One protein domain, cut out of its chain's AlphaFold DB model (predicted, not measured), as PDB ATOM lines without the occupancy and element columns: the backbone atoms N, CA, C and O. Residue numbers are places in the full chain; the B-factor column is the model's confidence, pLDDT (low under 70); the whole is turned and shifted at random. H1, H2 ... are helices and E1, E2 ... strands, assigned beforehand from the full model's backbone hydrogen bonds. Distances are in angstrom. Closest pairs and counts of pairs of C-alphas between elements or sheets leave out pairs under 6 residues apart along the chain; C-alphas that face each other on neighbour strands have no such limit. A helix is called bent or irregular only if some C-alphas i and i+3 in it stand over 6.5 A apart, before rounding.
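This is residues 398 to 489 of the 564 residues of the protein "ERCC4 domain-containing protein" of Vanrija humicola (UniProt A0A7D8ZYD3). Three helices, H3, H4 and H5, cross one another with their centres in a triangle, and a crossed pair, H1 and H2, covers one end of this group. At the opposite end the small hairpin of E1 and E2 sticks out with residues 443 to 448, and the end of the printed part sticks out with residues 484 to 489, of which 484 to 487 belong to the long helix H5. The printed part has 92 residues, mostly helix, in the order H1 H2 H3 E1 E2 H4 H5, and its two strands make one antiparallel sheet, E1 - E2. The whole is compact, with a radius of gyration of the C-alphas of 12.9 A and spans of 38 by 31 by 21 A.

Begin with H1, residues 398 to 406, which touches H2, residues 413 to 420, at a steep tilt of 55 degrees, opposite ways; their closest C-alphas are those of Ala 402 and Val 416, 6.3 A apart. Next comes H3, residues 426 to 438, which is apart from H2 but close to H1, not clearly touching, with the C-alphas of Leu 401 and Pro 426 6.0 A apart. Then look at the hairpin of E1, residues 442 to 444, and E2, residues 447 to 449: it is antiparallel at 145 degrees, with N 449 and O 442 at 2.8 A and N 442 and O 449 at 3.0 A, within hydrogen-bond range. H4, residues 451 to 458, touches H3 at its residues 433 to 437 alone, at a steep tilt of 61 degrees, closest at the C-alphas of His 437 and Pro 451, 5.2 A. H4 also touches residues 469 to 477 alone of H5, residues 469 to 487, at a steep tilt of 50 degrees, opposite ways, closest at the C-alphas of Gln 452 and Ala 473, 4.7 A. H3 and H5 are close but not clearly touching, about perpendicular at 82 degrees, closest at the C-alphas of Met 433 and Ser 476, 7.8 A. Every O i to N i+4 pair is within hydrogen-bond range in H1, H2 and H3, against 13 of 15 in H5 and 2 of 4 in H4.

Find C-alpha 398 at (42.036, 72.174, 144.882), where H1 begins; it is 12.8 A long, and H2 is 10.1 A. H3 runs 18.3 A from C-alpha 426 at (43.513, 65.774, 140.530). E1 and E2 are 6.2 A each. H4, 11.1 A, is irregular: C-alphas 452 and 455 are 7.8 A apart. H5 runs 26.6 A to C-alpha 487 at (38.826, 53.438, 129.763).

The C-alphas farthest apart are those of Gly 463 and Thr 489, 41.4 A. The printed part has no cut and no long link. The mean pLDDT of the printed part is 75.2; it is under 70 at residues 443 to 447, 460 to 462 and 478 to 489.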
ATOM      1  N   TYR A 398      41.649  72.592 143.535       79.50
ATOM      2  CA  TYR A 398      42.036  72.174 144.882       79.50
ATOM      3  C   TYR A 398      40.828  71.892 145.797       79.50
ATOM      4  O   TYR A 398      40.685  70.797 146.339       79.50
ATOM      5  N   GLU A 399      39.891  72.839 145.930       78.31
ATOM      6  CA  GLU A 399      38.677  72.682 146.755       78.31
ATOM      7  C   GLU A 399      37.747  71.573 146.228       78.31
ATOM      8  O   GLU A 399      36.990  70.944 146.979       78.31
ATOM      9  N   THR A 400      37.776  71.346 144.916       80.19
ATOM     10  CA  THR A 400      37.013  70.286 144.256       80.19
ATOM     11  C   THR A 400      37.616  68.917 144.564       80.19
ATOM     12  O   THR A 400      36.886  68.025 145.002       80.19
ATOM     13  N   LEU A 401      38.942  68.773 144.439       82.94
ATOM     14  CA  LEU A 401      39.667  67.563 144.835       82.94
ATOM     15  C   LEU A 401      39.450  67.244 146.316       82.94
ATOM     16  O   LEU A 401      39.135  66.105 146.658       82.94
ATOM     17  N   ALA A 402      39.534  68.259 147.181       83.06
ATOM     18  CA  ALA A 402      39.277  68.111 148.605       83.06
ATOM     19  C   ALA A 402      37.930  67.422 148.845       83.06
ATOM     20  O   ALA A 402      37.870  66.343 149.425       83.06
ATOM     21  N   ARG A 403      36.836  67.978 148.314       79.19
ATOM     22  CA  ARG A 403      35.495  67.401 148.497       79.19
ATOM     23  C   ARG A 403      35.355  65.985 147.956       79.19
ATOM     24  O   ARG A 403      34.696  65.174 148.603       79.19
ATOM     25  N   MET A 404      35.988  65.673 146.825       82.38
ATOM     26  CA  MET A 404      36.003  64.310 146.291       82.38
ATOM     27  C   MET A 404      36.629  63.322 147.287       82.38
ATOM     28  O   MET A 404      36.087  62.236 147.495       82.38
ATOM     29  N   LEU A 405      37.724  63.710 147.950       83.31
ATOM     30  CA  LEU A 405      38.414  62.862 148.927       83.31
ATOM     31  C   LEU A 405      37.584  62.625 150.198       83.31
ATOM     32  O   LEU A 405      37.610  61.519 150.736       83.31
ATOM     33  N   LEU A 406      36.782  63.592 150.658       81.12
ATOM     34  CA  LEU A 406      35.916  63.382 151.833       81.12
ATOM     35  C   LEU A 406      34.680  62.539 151.582       81.12
ATOM     36  O   LEU A 406      34.079  62.038 152.530       81.12
ATOM     37  N   CYS A 407      34.321  62.302 150.323       81.38
ATOM     38  CA  CYS A 407      33.326  61.286 150.012       81.38
ATOM     39  C   CYS A 407      33.819  59.862 150.355       81.38
ATOM     40  O   CYS A 407      33.029  58.914 150.306       81.38
ATOM     41  N   VAL A 408      35.107  59.679 150.680       82.50
ATOM     42  CA  VAL A 408      35.677  58.405 151.130       82.50
ATOM     43  C   VAL A 408      35.517  58.263 152.646       82.50
ATOM     44  O   VAL A 408      36.015  59.067 153.434       82.50
ATOM     45  N   LYS A 409      34.827  57.200 153.074       78.44
ATOM     46  CA  LYS A 409      34.575  56.914 154.493       78.44
ATOM     47  C   LYS A 409      35.895  56.836 155.270       78.44
ATOM     48  O   LYS A 409      36.762  56.033 154.945       78.44
ATOM     49  N   GLY A 410      36.011  57.641 156.325       80.56
ATOM     50  CA  GLY A 410      37.202  57.693 157.177       80.56
ATOM     51  C   GLY A 410      38.249  58.730 156.758       80.56
ATOM     52  O   GLY A 410      39.215  58.911 157.497       80.56
ATOM     53  N   MET A 411      38.060  59.446 155.646       80.69
ATOM     54  CA  MET A 411      38.853  60.639 155.339       80.69
ATOM     55  C   MET A 411      38.323  61.818 156.155       80.69
ATOM     56  O   MET A 411      37.198  62.264 155.942       80.69
ATOM     57  N   SER A 412      39.116  62.297 157.114       81.56
ATOM     58  CA  SER A 412      38.838  63.544 157.829       81.56
ATOM     59  C   SER A 412      39.482  64.731 157.095       81.56
ATOM     60  O   SER A 412      40.368  64.513 156.263       81.56
ATOM     61  N   PRO A 413      39.085  65.983 157.375       78.00
ATOM     62  CA  PRO A 413      39.659  67.167 156.737       78.00
ATOM     63  C   PRO A 413      41.163  67.281 156.957       78.00
ATOM     64  O   PRO A 413      41.876  67.669 156.044       78.00
ATOM     65  N   GLU A 414      41.666  66.852 158.114       80.88
ATOM     66  CA  GLU A 414      43.095  66.865 158.434       80.88
ATOM     67  C   GLU A 414      43.882  65.833 157.611       80.88
ATOM     68  O   GLU A 414      45.026  66.086 157.225       80.88
ATOM     69  N   ARG A 415      43.263  64.683 157.303       82.75
ATOM     70  CA  ARG A 415      43.821  63.681 156.378       82.75
ATOM     71  C   ARG A 415      43.771  64.168 154.938       82.75
ATOM     72  O   ARG A 415      44.743  64.004 154.215       82.75
ATOM     73  N   VAL A 416      42.659  64.775 154.521       84.88
ATOM     74  CA  VAL A 416      42.532  65.359 153.178       84.88
ATOM     75  C   VAL A 416      43.532  66.487 152.974       84.88
ATOM     76  O   VAL A 416      44.192  66.497 151.946       84.88
ATOM     77  N   ALA A 417      43.718  67.364 153.959       83.00
ATOM     78  CA  ALA A 417      44.754  68.390 153.919       83.00
ATOM     79  C   ALA A 417      46.147  67.770 153.735       83.00
ATOM     80  O   ALA A 417      46.908  68.223 152.898       83.00
ATOM     81  N   ALA A 418      46.467  66.680 154.444       85.50
ATOM     82  CA  ALA A 418      47.746  65.988 154.266       85.50
ATOM     83  C   ALA A 418      47.936  65.394 152.853       85.50
ATOM     84  O   ALA A 418      49.049  65.398 152.338       85.50
ATOM     85  N   VAL A 419      46.864  64.916 152.206       85.81
ATOM     86  CA  VAL A 419      46.914  64.503 150.789       85.81
ATOM     87  C   VAL A 419      47.153  65.710 149.882       85.81
ATOM     88  O   VAL A 419      47.995  65.652 148.990       85.81
ATOM     89  N   LEU A 420      46.413  66.793 150.109       86.19
ATOM     90  CA  LEU A 420      46.439  67.992 149.276       86.19
ATOM     91  C   LEU A 420      47.750  68.778 149.374       86.19
ATOM     92  O   LEU A 420      48.152  69.385 148.388       86.19
ATOM     93  N   ASP A 421      48.439  68.715 150.515       85.50
ATOM     94  CA  ASP A 421      49.779  69.293 150.691       85.50
ATOM     95  C   ASP A 421      50.804  68.669 149.729       85.50
ATOM     96  O   ASP A 421      51.781  69.315 149.359       85.50
ATOM     97  N   LYS A 422      50.593  67.406 149.330       84.94
ATOM     98  CA  LYS A 422      51.465  66.691 148.390       84.94
ATOM     99  C   LYS A 422      50.943  66.726 146.954       84.94
ATOM    100  O   LYS A 422      51.738  66.780 146.019       84.94
ATOM    101  N   TRP A 423      49.622  66.685 146.779       87.31
ATOM    102  CA  TRP A 423      48.966  66.695 145.474       87.31
ATOM    103  C   TRP A 423      47.805  67.688 145.467       87.31
ATOM    104  O   TRP A 423      46.685  67.382 145.875       87.31
ATOM    105  N   ASP A 424      48.091  68.880 144.964       81.75
ATOM    106  CA  ASP A 424      47.192  70.034 144.927       81.75
ATOM    107  C   ASP A 424      46.060  69.915 143.891       81.75
ATOM    108  O   ASP A 424      44.998  70.531 144.031       81.75
ATOM    109  N   THR A 425      46.263  69.103 142.853       82.31
ATOM    110  CA  THR A 425      45.335  68.943 141.734       82.31
ATOM    111  C   THR A 425      45.061  67.471 141.410       82.31
ATOM    112  O   THR A 425      45.927  66.607 141.580       82.31
ATOM    113  N   PRO A 426      43.858  67.146 140.888       82.69
ATOM    114  CA  PRO A 426      43.513  65.774 140.530       82.69
ATOM    115  C   PRO A 426      44.447  65.158 139.489       82.69
ATOM    116  O   PRO A 426      44.668  63.950 139.518       82.69
ATOM    117  N   MET A 427      44.996  65.971 138.580       81.25
ATOM    118  CA  MET A 427      45.917  65.500 137.544       81.25
ATOM    119  C   MET A 427      47.255  65.061 138.132       81.25
ATOM    120  O   MET A 427      47.724  63.972 137.807       81.25
ATOM    121  N   VAL A 428      47.836  65.856 139.036       85.62
ATOM    122  CA  VAL A 428      49.093  65.493 139.706       85.62
ATOM    123  C   VAL A 428      48.883  64.247 140.573       85.62
ATOM    124  O   VAL A 428      49.702  63.329 140.539       85.62
ATOM    125  N   LEU A 429      47.748  64.155 141.280       86.00
ATOM    126  CA  LEU A 429      47.400  62.960 142.051       86.00
ATOM    127  C   LEU A 429      47.273  61.712 141.160       86.00
ATOM    128  O   LEU A 429      47.792  60.648 141.500       86.00
ATOM    129  N   PHE A 430      46.582  61.828 140.025       82.75
ATOM    130  CA  PHE A 430      46.393  60.721 139.089       82.75
ATOM    131  C   PHE A 430      47.718  60.238 138.499       82.75
ATOM    132  O   PHE A 430      47.962  59.033 138.444       82.75
ATOM    133  N   GLU A 431      48.587  61.160 138.095       83.25
ATOM    134  CA  GLU A 431      49.882  60.815 137.516       83.25
ATOM    135  C   GLU A 431      50.774  60.092 138.530       83.25
ATOM    136  O   GLU A 431      51.356  59.050 138.226       83.25
ATOM    137  N   ALA A 432      50.794  60.569 139.775       85.06
ATOM    138  CA  ALA A 432      51.527  59.913 140.846       85.06
ATOM    139  C   ALA A 432      50.982  58.491 141.120       85.06
ATOM    140  O   ALA A 432      51.760  57.542 141.248       85.06
ATOM    141  N   MET A 433      49.657  58.295 141.108       82.75
ATOM    142  CA  MET A 433      49.058  56.953 141.204       82.75
ATOM    143  C   MET A 433      49.425  56.048 140.028       82.75
ATOM    144  O   MET A 433      49.676  54.858 140.224       82.75
ATOM    145  N   ARG A 434      49.431  56.590 138.807       82.19
ATOM    146  CA  ARG A 434      49.769  55.852 137.587       82.19
ATOM    147  C   ARG A 434      51.199  55.323 137.659       82.19
ATOM    148  O   ARG A 434      51.420  54.143 137.385       82.19
ATOM    149  N   ILE A 435      52.139  56.169 138.083       83.38
ATOM    150  CA  ILE A 435      53.541  55.797 138.313       83.38
ATOM    151  C   ILE A 435      53.620  54.700 139.378       83.38
ATOM    152  O   ILE A 435      54.160  53.625 139.115       83.38
ATOM    153  N   ARG A 436      52.989  54.900 140.541       82.81
ATOM    154  CA  ARG A 436      53.024  53.923 141.639       82.81
ATOM    155  C   ARG A 436      52.403  52.571 141.273       82.81
ATOM    156  O   ARG A 436      52.844  51.537 141.777       82.81
ATOM    157  N   HIS A 437      51.381  52.566 140.414       81.06
ATOM    158  CA  HIS A 437      50.766  51.350 139.883       81.06
ATOM    159  C   HIS A 437      51.694  50.613 138.910       81.06
ATOM    160  O   HIS A 437      51.766  49.386 138.961       81.06
ATOM    161  N   ALA A 438      52.419  51.339 138.053       78.56
ATOM    162  CA  ALA A 438      53.384  50.755 137.122       78.56
ATOM    163  C   ALA A 438      54.571  50.087 137.840       78.56
ATOM    164  O   ALA A 438      55.073  49.068 137.379       78.56
ATOM    165  N   GLU A 439      54.976  50.611 138.998       80.31
ATOM    166  CA  GLU A 439      56.042  50.033 139.831       80.31
ATOM    167  C   GLU A 439      55.651  48.723 140.539       80.31
ATOM    168  O   GLU A 439      56.513  48.023 141.067       80.31
ATOM    169  N   GLY A 440      54.362  48.376 140.577       77.69
ATOM    170  CA  GLY A 440      53.892  47.135 141.190       77.69
ATOM    171  C   GLY A 440      54.083  47.073 142.713       77.69
ATOM    172  O   GLY A 440      54.101  48.082 143.422       77.69
ATOM    173  N   ALA A 441      54.130  45.862 143.265       81.00
ATOM    174  CA  ALA A 441      54.285  45.677 144.704       81.00
ATOM    175  C   ALA A 441      55.733  45.962 145.136       81.00
ATOM    176  O   ALA A 441      56.669  45.381 144.594       81.00
ATOM    177  N   ARG A 442      55.910  46.822 146.145       76.38
ATOM    178  CA  ARG A 442      57.219  47.082 146.757       76.38
ATOM    179  C   ARG A 442      57.389  46.171 147.972       76.38
ATOM    180  O   ARG A 442      56.469  46.044 148.781       76.38
ATOM    181  N   THR A 443      58.551  45.543 148.114       69.81
ATOM    182  CA  THR A 443      58.877  44.727 149.293       69.81
ATOM    183  C   THR A 443      59.753  45.554 150.224       69.81
ATOM    184  O   THR A 443      60.954  45.680 150.000       69.81
ATOM    185  N   GLU A 444      59.159  46.130 151.266       59.78
ATOM    186  CA  GLU A 444      59.897  46.831 152.320       59.78
ATOM    187  C   GLU A 444      59.983  45.920 153.551       59.78
ATOM    188  O   GLU A 444      59.035  45.755 154.326       59.78
ATOM    189  N   GLY A 445      61.128  45.250 153.705       68.81
ATOM    190  CA  GLY A 445      61.351  44.289 154.785       68.81
ATOM    191  C   GLY A 445      60.407  43.079 154.711       68.81
ATOM    192  O   GLY A 445      60.336  42.395 153.695       68.81
ATOM    193  N   ARG A 446      59.685  42.786 155.804       58.38
ATOM    194  CA  ARG A 446      58.808  41.598 155.938       58.38
ATOM    195  C   ARG A 446      57.387  41.797 155.384       58.38
ATOM    196  O   ARG A 446      56.556  40.906 155.546       58.38
ATOM    197  N   LYS A 447      57.077  42.962 154.800       64.25
ATOM    198  CA  LYS A 447      55.732  43.320 154.323       64.25
ATOM    199  C   LYS A 447      55.765  43.733 152.852       64.25
ATOM    200  O   LYS A 447      56.497  44.637 152.463       64.25
ATOM    201  N   THR A 448      54.910  43.105 152.054       72.62
ATOM    202  CA  THR A 448      54.655  43.498 150.666       72.62
ATOM    203  C   THR A 448      53.646  44.648 150.649       72.62
ATOM    204  O   THR A 448      52.503  44.476 151.078       72.62
ATOM    205  N   ARG A 449      54.056  45.830 150.179       79.00
ATOM    206  CA  ARG A 449      53.209  47.025 150.050       79.00
ATOM    207  C   ARG A 449      52.686  47.125 148.622       79.00
ATOM    208  O   ARG A 449      53.431  47.373 147.669       79.00
ATOM    209  N   SER A 450      51.387  46.906 148.467       79.81
ATOM    210  CA  SER A 450      50.717  46.992 147.173       79.81
ATOM    211  C   SER A 450      50.563  48.455 146.716       79.81
ATOM    212  O   SER A 450      50.569  49.355 147.559       79.81
ATOM    213  N   PRO A 451      50.395  48.734 145.409       77.75
ATOM    214  CA  PRO A 451      50.214  50.103 144.907       77.75
ATOM    215  C   PRO A 451      49.062  50.877 145.557       77.75
ATOM    216  O   PRO A 451      49.095  52.100 145.629       77.75
ATOM    217  N   GLN A 452      48.054  50.176 146.083       79.50
ATOM    218  CA  GLN A 452      46.916  50.780 146.776       79.50
ATOM    219  C   GLN A 452      47.292  51.402 148.140       79.50
ATOM    220  O   GLN A 452      46.493  52.137 148.722       79.50
ATOM    221  N   MET A 453      48.501  51.141 148.653       83.25
ATOM    222  CA  MET A 453      49.024  51.717 149.900       83.25
ATOM    223  C   MET A 453      49.762  53.047 149.709       83.25
ATOM    224  O   MET A 453      50.270  53.592 150.683       83.25
ATOM    225  N   MET A 454      49.759  53.599 148.488       82.69
ATOM    226  CA  MET A 454      50.431  54.853 148.141       82.69
ATOM    227  C   MET A 454      50.230  55.954 149.186       82.69
ATOM    228  O   MET A 454      51.202  56.480 149.704       82.69
ATOM    229  N   PHE A 455      48.990  56.273 149.563       83.31
ATOM    230  CA  PHE A 455      48.724  57.355 150.511       83.31
ATOM    231  C   PHE A 455      49.241  57.072 151.921       83.31
ATOM    232  O   PHE A 455      49.621  58.004 152.616       83.31
ATOM    233  N   ALA A 456      49.241  55.814 152.361       81.69
ATOM    234  CA  ALA A 456      49.768  55.451 153.675       81.69
ATOM    235  C   ALA A 456      51.304  55.522 153.720       81.69
ATOM    236  O   ALA A 456      51.863  55.803 154.779       81.69
ATOM    237  N   ASP A 457      51.966  55.273 152.588       80.75
ATOM    238  CA  ASP A 457      53.427  55.292 152.461       80.75
ATOM    239  C   ASP A 457      53.960  56.713 152.214       80.75
ATOM    240  O   ASP A 457      55.004  57.104 152.728       80.75
ATOM    241  N   GLU A 458      53.234  57.495 151.418       80.75
ATOM    242  CA  GLU A 458      53.726  58.747 150.850       80.75
ATOM    243  C   GLU A 458      53.229  60.015 151.539       80.75
ATOM    244  O   GLU A 458      53.833  61.074 151.336       80.75
ATOM    245  N   VAL A 459      52.144  59.927 152.311       80.88
ATOM    246  CA  VAL A 459      51.610  61.052 153.082       80.88
ATOM    247  C   VAL A 459      52.135  60.956 154.507       80.88
ATOM    248  O   VAL A 459      51.617  60.210 155.343       80.88
ATOM    249  N   SER A 460      53.170  61.737 154.799       68.19
ATOM    250  CA  SER A 460      53.663  61.909 156.161       68.19
ATOM    251  C   SER A 460      52.635  62.685 156.986       68.19
ATOM    252  O   SER A 460      52.303  63.826 156.668       68.19
ATOM    253  N   GLY A 461      52.134  62.084 158.062       63.84
ATOM    254  CA  GLY A 461      51.202  62.743 158.967       63.84
ATOM    255  C   GLY A 461      51.245  62.136 160.360       63.84
ATOM    256  O   GLY A 461      51.225  60.915 160.518       63.84
ATOM    257  N   GLU A 462      51.275  62.992 161.378       67.56
ATOM    258  CA  GLU A 462      51.174  62.590 162.779       67.56
ATOM    259  C   GLU A 462      49.723  62.664 163.272       67.56
ATOM    260  O   GLU A 462      48.905  63.459 162.793       67.56
ATOM    261  N   GLY A 463      49.376  61.797 164.229       76.94
ATOM    262  CA  GLY A 463      48.061  61.780 164.869       76.94
ATOM    263  C   GLY A 463      46.897  61.717 163.871       76.94
ATOM    264  O   GLY A 463      46.738  60.744 163.133       76.94
ATOM    265  N   ARG A 464      46.063  62.765 163.856       73.06
ATOM    266  CA  ARG A 464      44.849  62.849 163.021       73.06
ATOM    267  C   ARG A 464      45.135  63.022 161.525       73.06
ATOM    268  O   ARG A 464      44.248  62.741 160.730       73.06
ATOM    269  N   ARG A 465      46.355  63.417 161.141       79.38
ATOM    270  CA  ARG A 465      46.776  63.557 159.733       79.38
ATOM    271  C   ARG A 465      47.254  62.242 159.119       79.38
ATOM    272  O   ARG A 465      47.335  62.137 157.900       79.38
ATOM    273  N   LYS A 466      47.540  61.226 159.944       83.81
ATOM    274  CA  LYS A 466      48.006  59.918 159.475       83.81
ATOM    275  C   LYS A 466      46.912  59.192 158.694       83.81
ATOM    276  O   LYS A 466      45.792  59.020 159.194       83.81
ATOM    277  N   ILE A 467      47.265  58.714 157.505       84.00
ATOM    278  CA  ILE A 467      46.400  57.888 156.661       84.00
ATOM    279  C   ILE A 467      46.704  56.422 156.945       84.00
ATOM    280  O   ILE A 467      47.849  55.980 156.893       84.00
ATOM    281  N   GLY A 468      45.668  55.668 157.303       84.31
ATOM    282  CA  GLY A 468      45.799  54.232 157.518       84.31
ATOM    283  C   GLY A 468      45.783  53.453 156.204       84.31
ATOM    284  O   GLY A 468      45.139  53.856 155.240       84.31
ATOM    285  N   ASP A 469      46.390  52.274 156.217       83.50
ATOM    286  CA  ASP A 469      46.393  51.289 155.130       83.50
ATOM    287  C   ASP A 469      45.001  51.066 154.493       83.50
ATOM    288  O   ASP A 469      44.829  51.153 153.278       83.50
ATOM    289  N   ALA A 470      43.962  50.877 155.315       82.19
ATOM    290  CA  ALA A 470      42.588  50.691 154.836       82.19
ATOM    291  C   ALA A 470      42.016  51.929 154.116       82.19
ATOM    292  O   ALA A 470      41.236  51.804 153.173       82.19
ATOM    293  N   GLN A 471      42.401  53.131 154.552       82.44
ATOM    294  CA  GLN A 471      41.957  54.388 153.943       82.44
ATOM    295  C   GLN A 471      42.705  54.642 152.640       82.44
ATOM    296  O   GLN A 471      42.076  54.991 151.647       82.44
ATOM    297  N   SER A 472      44.014  54.379 152.617       84.25
ATOM    298  CA  SER A 472      44.817  54.438 151.397       84.25
ATOM    299  C   SER A 472      44.247  53.527 150.315       84.25
ATOM    300  O   SER A 472      44.044  53.966 149.180       84.25
ATOM    301  N   ALA A 473      43.903  52.288 150.678       82.50
ATOM    302  CA  ALA A 473      43.293  51.351 149.748       82.50
ATOM    303  C   ALA A 473      41.932  51.851 149.236       82.50
ATOM    304  O   ALA A 473      41.663  51.775 148.040       82.50
ATOM    305  N   ALA A 474      41.095  52.415 150.112       80.75
ATOM    306  CA  ALA A 474      39.780  52.937 149.743       80.75
ATOM    307  C   ALA A 474      39.848  54.164 148.816       80.75
ATOM    308  O   ALA A 474      39.063  54.253 147.867       80.75
ATOM    309  N   VAL A 475      40.774  55.097 149.066       81.12
ATOM    310  CA  VAL A 475      40.985  56.268 148.201       81.12
ATOM    311  C   VAL A 475      41.532  55.815 146.849       81.12
ATOM    312  O   VAL A 475      40.944  56.147 145.822       81.12
ATOM    313  N   SER A 476      42.577  54.982 146.840       79.06
ATOM    314  CA  SER A 476      43.173  54.452 145.606       79.06
ATOM    315  C   SER A 476      42.141  53.697 144.771       79.06
ATOM    316  O   SER A 476      42.014  53.940 143.579       79.06
ATOM    317  N   PHE A 477      41.327  52.840 145.392       71.31
ATOM    318  CA  PHE A 477      40.271  52.095 144.704       71.31
ATOM    319  C   PHE A 477      39.225  53.022 144.074       71.31
ATOM    320  O   PHE A 477      38.860  52.833 142.917       71.31
ATOM    321  N   ARG A 478      38.753  54.045 144.799       67.88
ATOM    322  CA  ARG A 478      37.726  54.968 144.288       67.88
ATOM    323  C   ARG A 478      38.233  55.918 143.206       67.88
ATOM    324  O   ARG A 478      37.453  56.260 142.320       67.88
ATOM    325  N   VAL A 479      39.500  56.320 143.267       66.12
ATOM    326  CA  VAL A 479      40.132  57.172 142.249       66.12
ATOM    327  C   VAL A 479      40.486  56.350 141.002       66.12
ATOM    328  O   VAL A 479      40.144  56.747 139.891       66.12
ATOM    329  N   ILE A 480      41.077  55.160 141.174       58.31
ATOM    330  CA  ILE A 480      41.554  54.310 140.070       58.31
ATOM    331  C   ILE A 480      40.401  53.617 139.335       58.31
ATOM    332  O   ILE A 480      40.395  53.616 138.107       58.31
ATOM    333  N   LEU A 481      39.401  53.047 140.025       47.44
ATOM    334  CA  LEU A 481      38.337  52.318 139.320       47.44
ATOM    335  C   LEU A 481      37.441  53.222 138.496       47.44
ATOM    336  O   LEU A 481      37.053  52.803 137.418       47.44
ATOM    337  N   ARG A 482      37.146  54.450 138.938       45.81
ATOM    338  CA  ARG A 482      36.340  55.370 138.122       45.81
ATOM    339  C   ARG A 482      37.087  55.865 136.883       45.81
ATOM    340  O   ARG A 482      36.459  56.008 135.839       45.81
ATOM    341  N   ALA A 483      38.406  56.046 136.970       42.62
ATOM    342  CA  ALA A 483      39.236  56.361 135.810       42.62
ATOM    343  C   ALA A 483      39.363  55.158 134.849       42.62
ATOM    344  O   ALA A 483      39.244  55.315 133.636       42.62
ATOM    345  N   ALA A 484      39.532  53.942 135.382       35.91
ATOM    346  CA  ALA A 484      39.715  52.721 134.595       35.91
ATOM    347  C   ALA A 484      38.413  52.165 133.983       35.91
ATOM    348  O   ALA A 484      38.450  51.610 132.885       35.91
ATOM    349  N   THR A 485      37.253  52.320 134.635       35.34
ATOM    350  CA  THR A 485      35.958  51.920 134.050       35.34
ATOM    351  C   THR A 485      35.552  52.808 132.883       35.34
ATOM    352  O   THR A 485      34.868  52.325 131.994       35.34
ATOM    353  N   SER A 486      36.015  54.063 132.847       39.59
ATOM    354  CA  SER A 486      35.821  54.933 131.681       39.59
ATOM    355  C   SER A 486      36.752  54.578 130.516       39.59
ATOM    356  O   SER A 486      36.457  54.930 129.384       39.59
ATOM    357  N   TYR A 487      37.860  53.874 130.779       31.09
ATOM    358  CA  TYR A 487      38.826  53.438 129.763       31.09
ATOM    359  C   TYR A 487      38.469  52.088 129.123       31.09
ATOM    360  O   TYR A 487      38.913  51.789 128.020       31.09
ATOM    361  N   LYS A 488      37.689  51.243 129.814       31.80
ATOM    362  CA  LYS A 488      37.357  49.883 129.351       31.80
ATOM    363  C   LYS A 488      36.122  49.787 128.451       31.80
ATOM    364  O   LYS A 488      35.891  48.714 127.907       31.80
ATOM    365  N   THR A 489      35.346  50.854 128.280       30.67
ATOM    366  CA  THR A 489      34.170  50.848 127.390       30.67
ATOM    367  C   THR A 489      34.480  51.172 125.926       30.67
ATOM    368  O   THR A 489      33.597  50.982 125.100       30.67
TER     369      THR A 489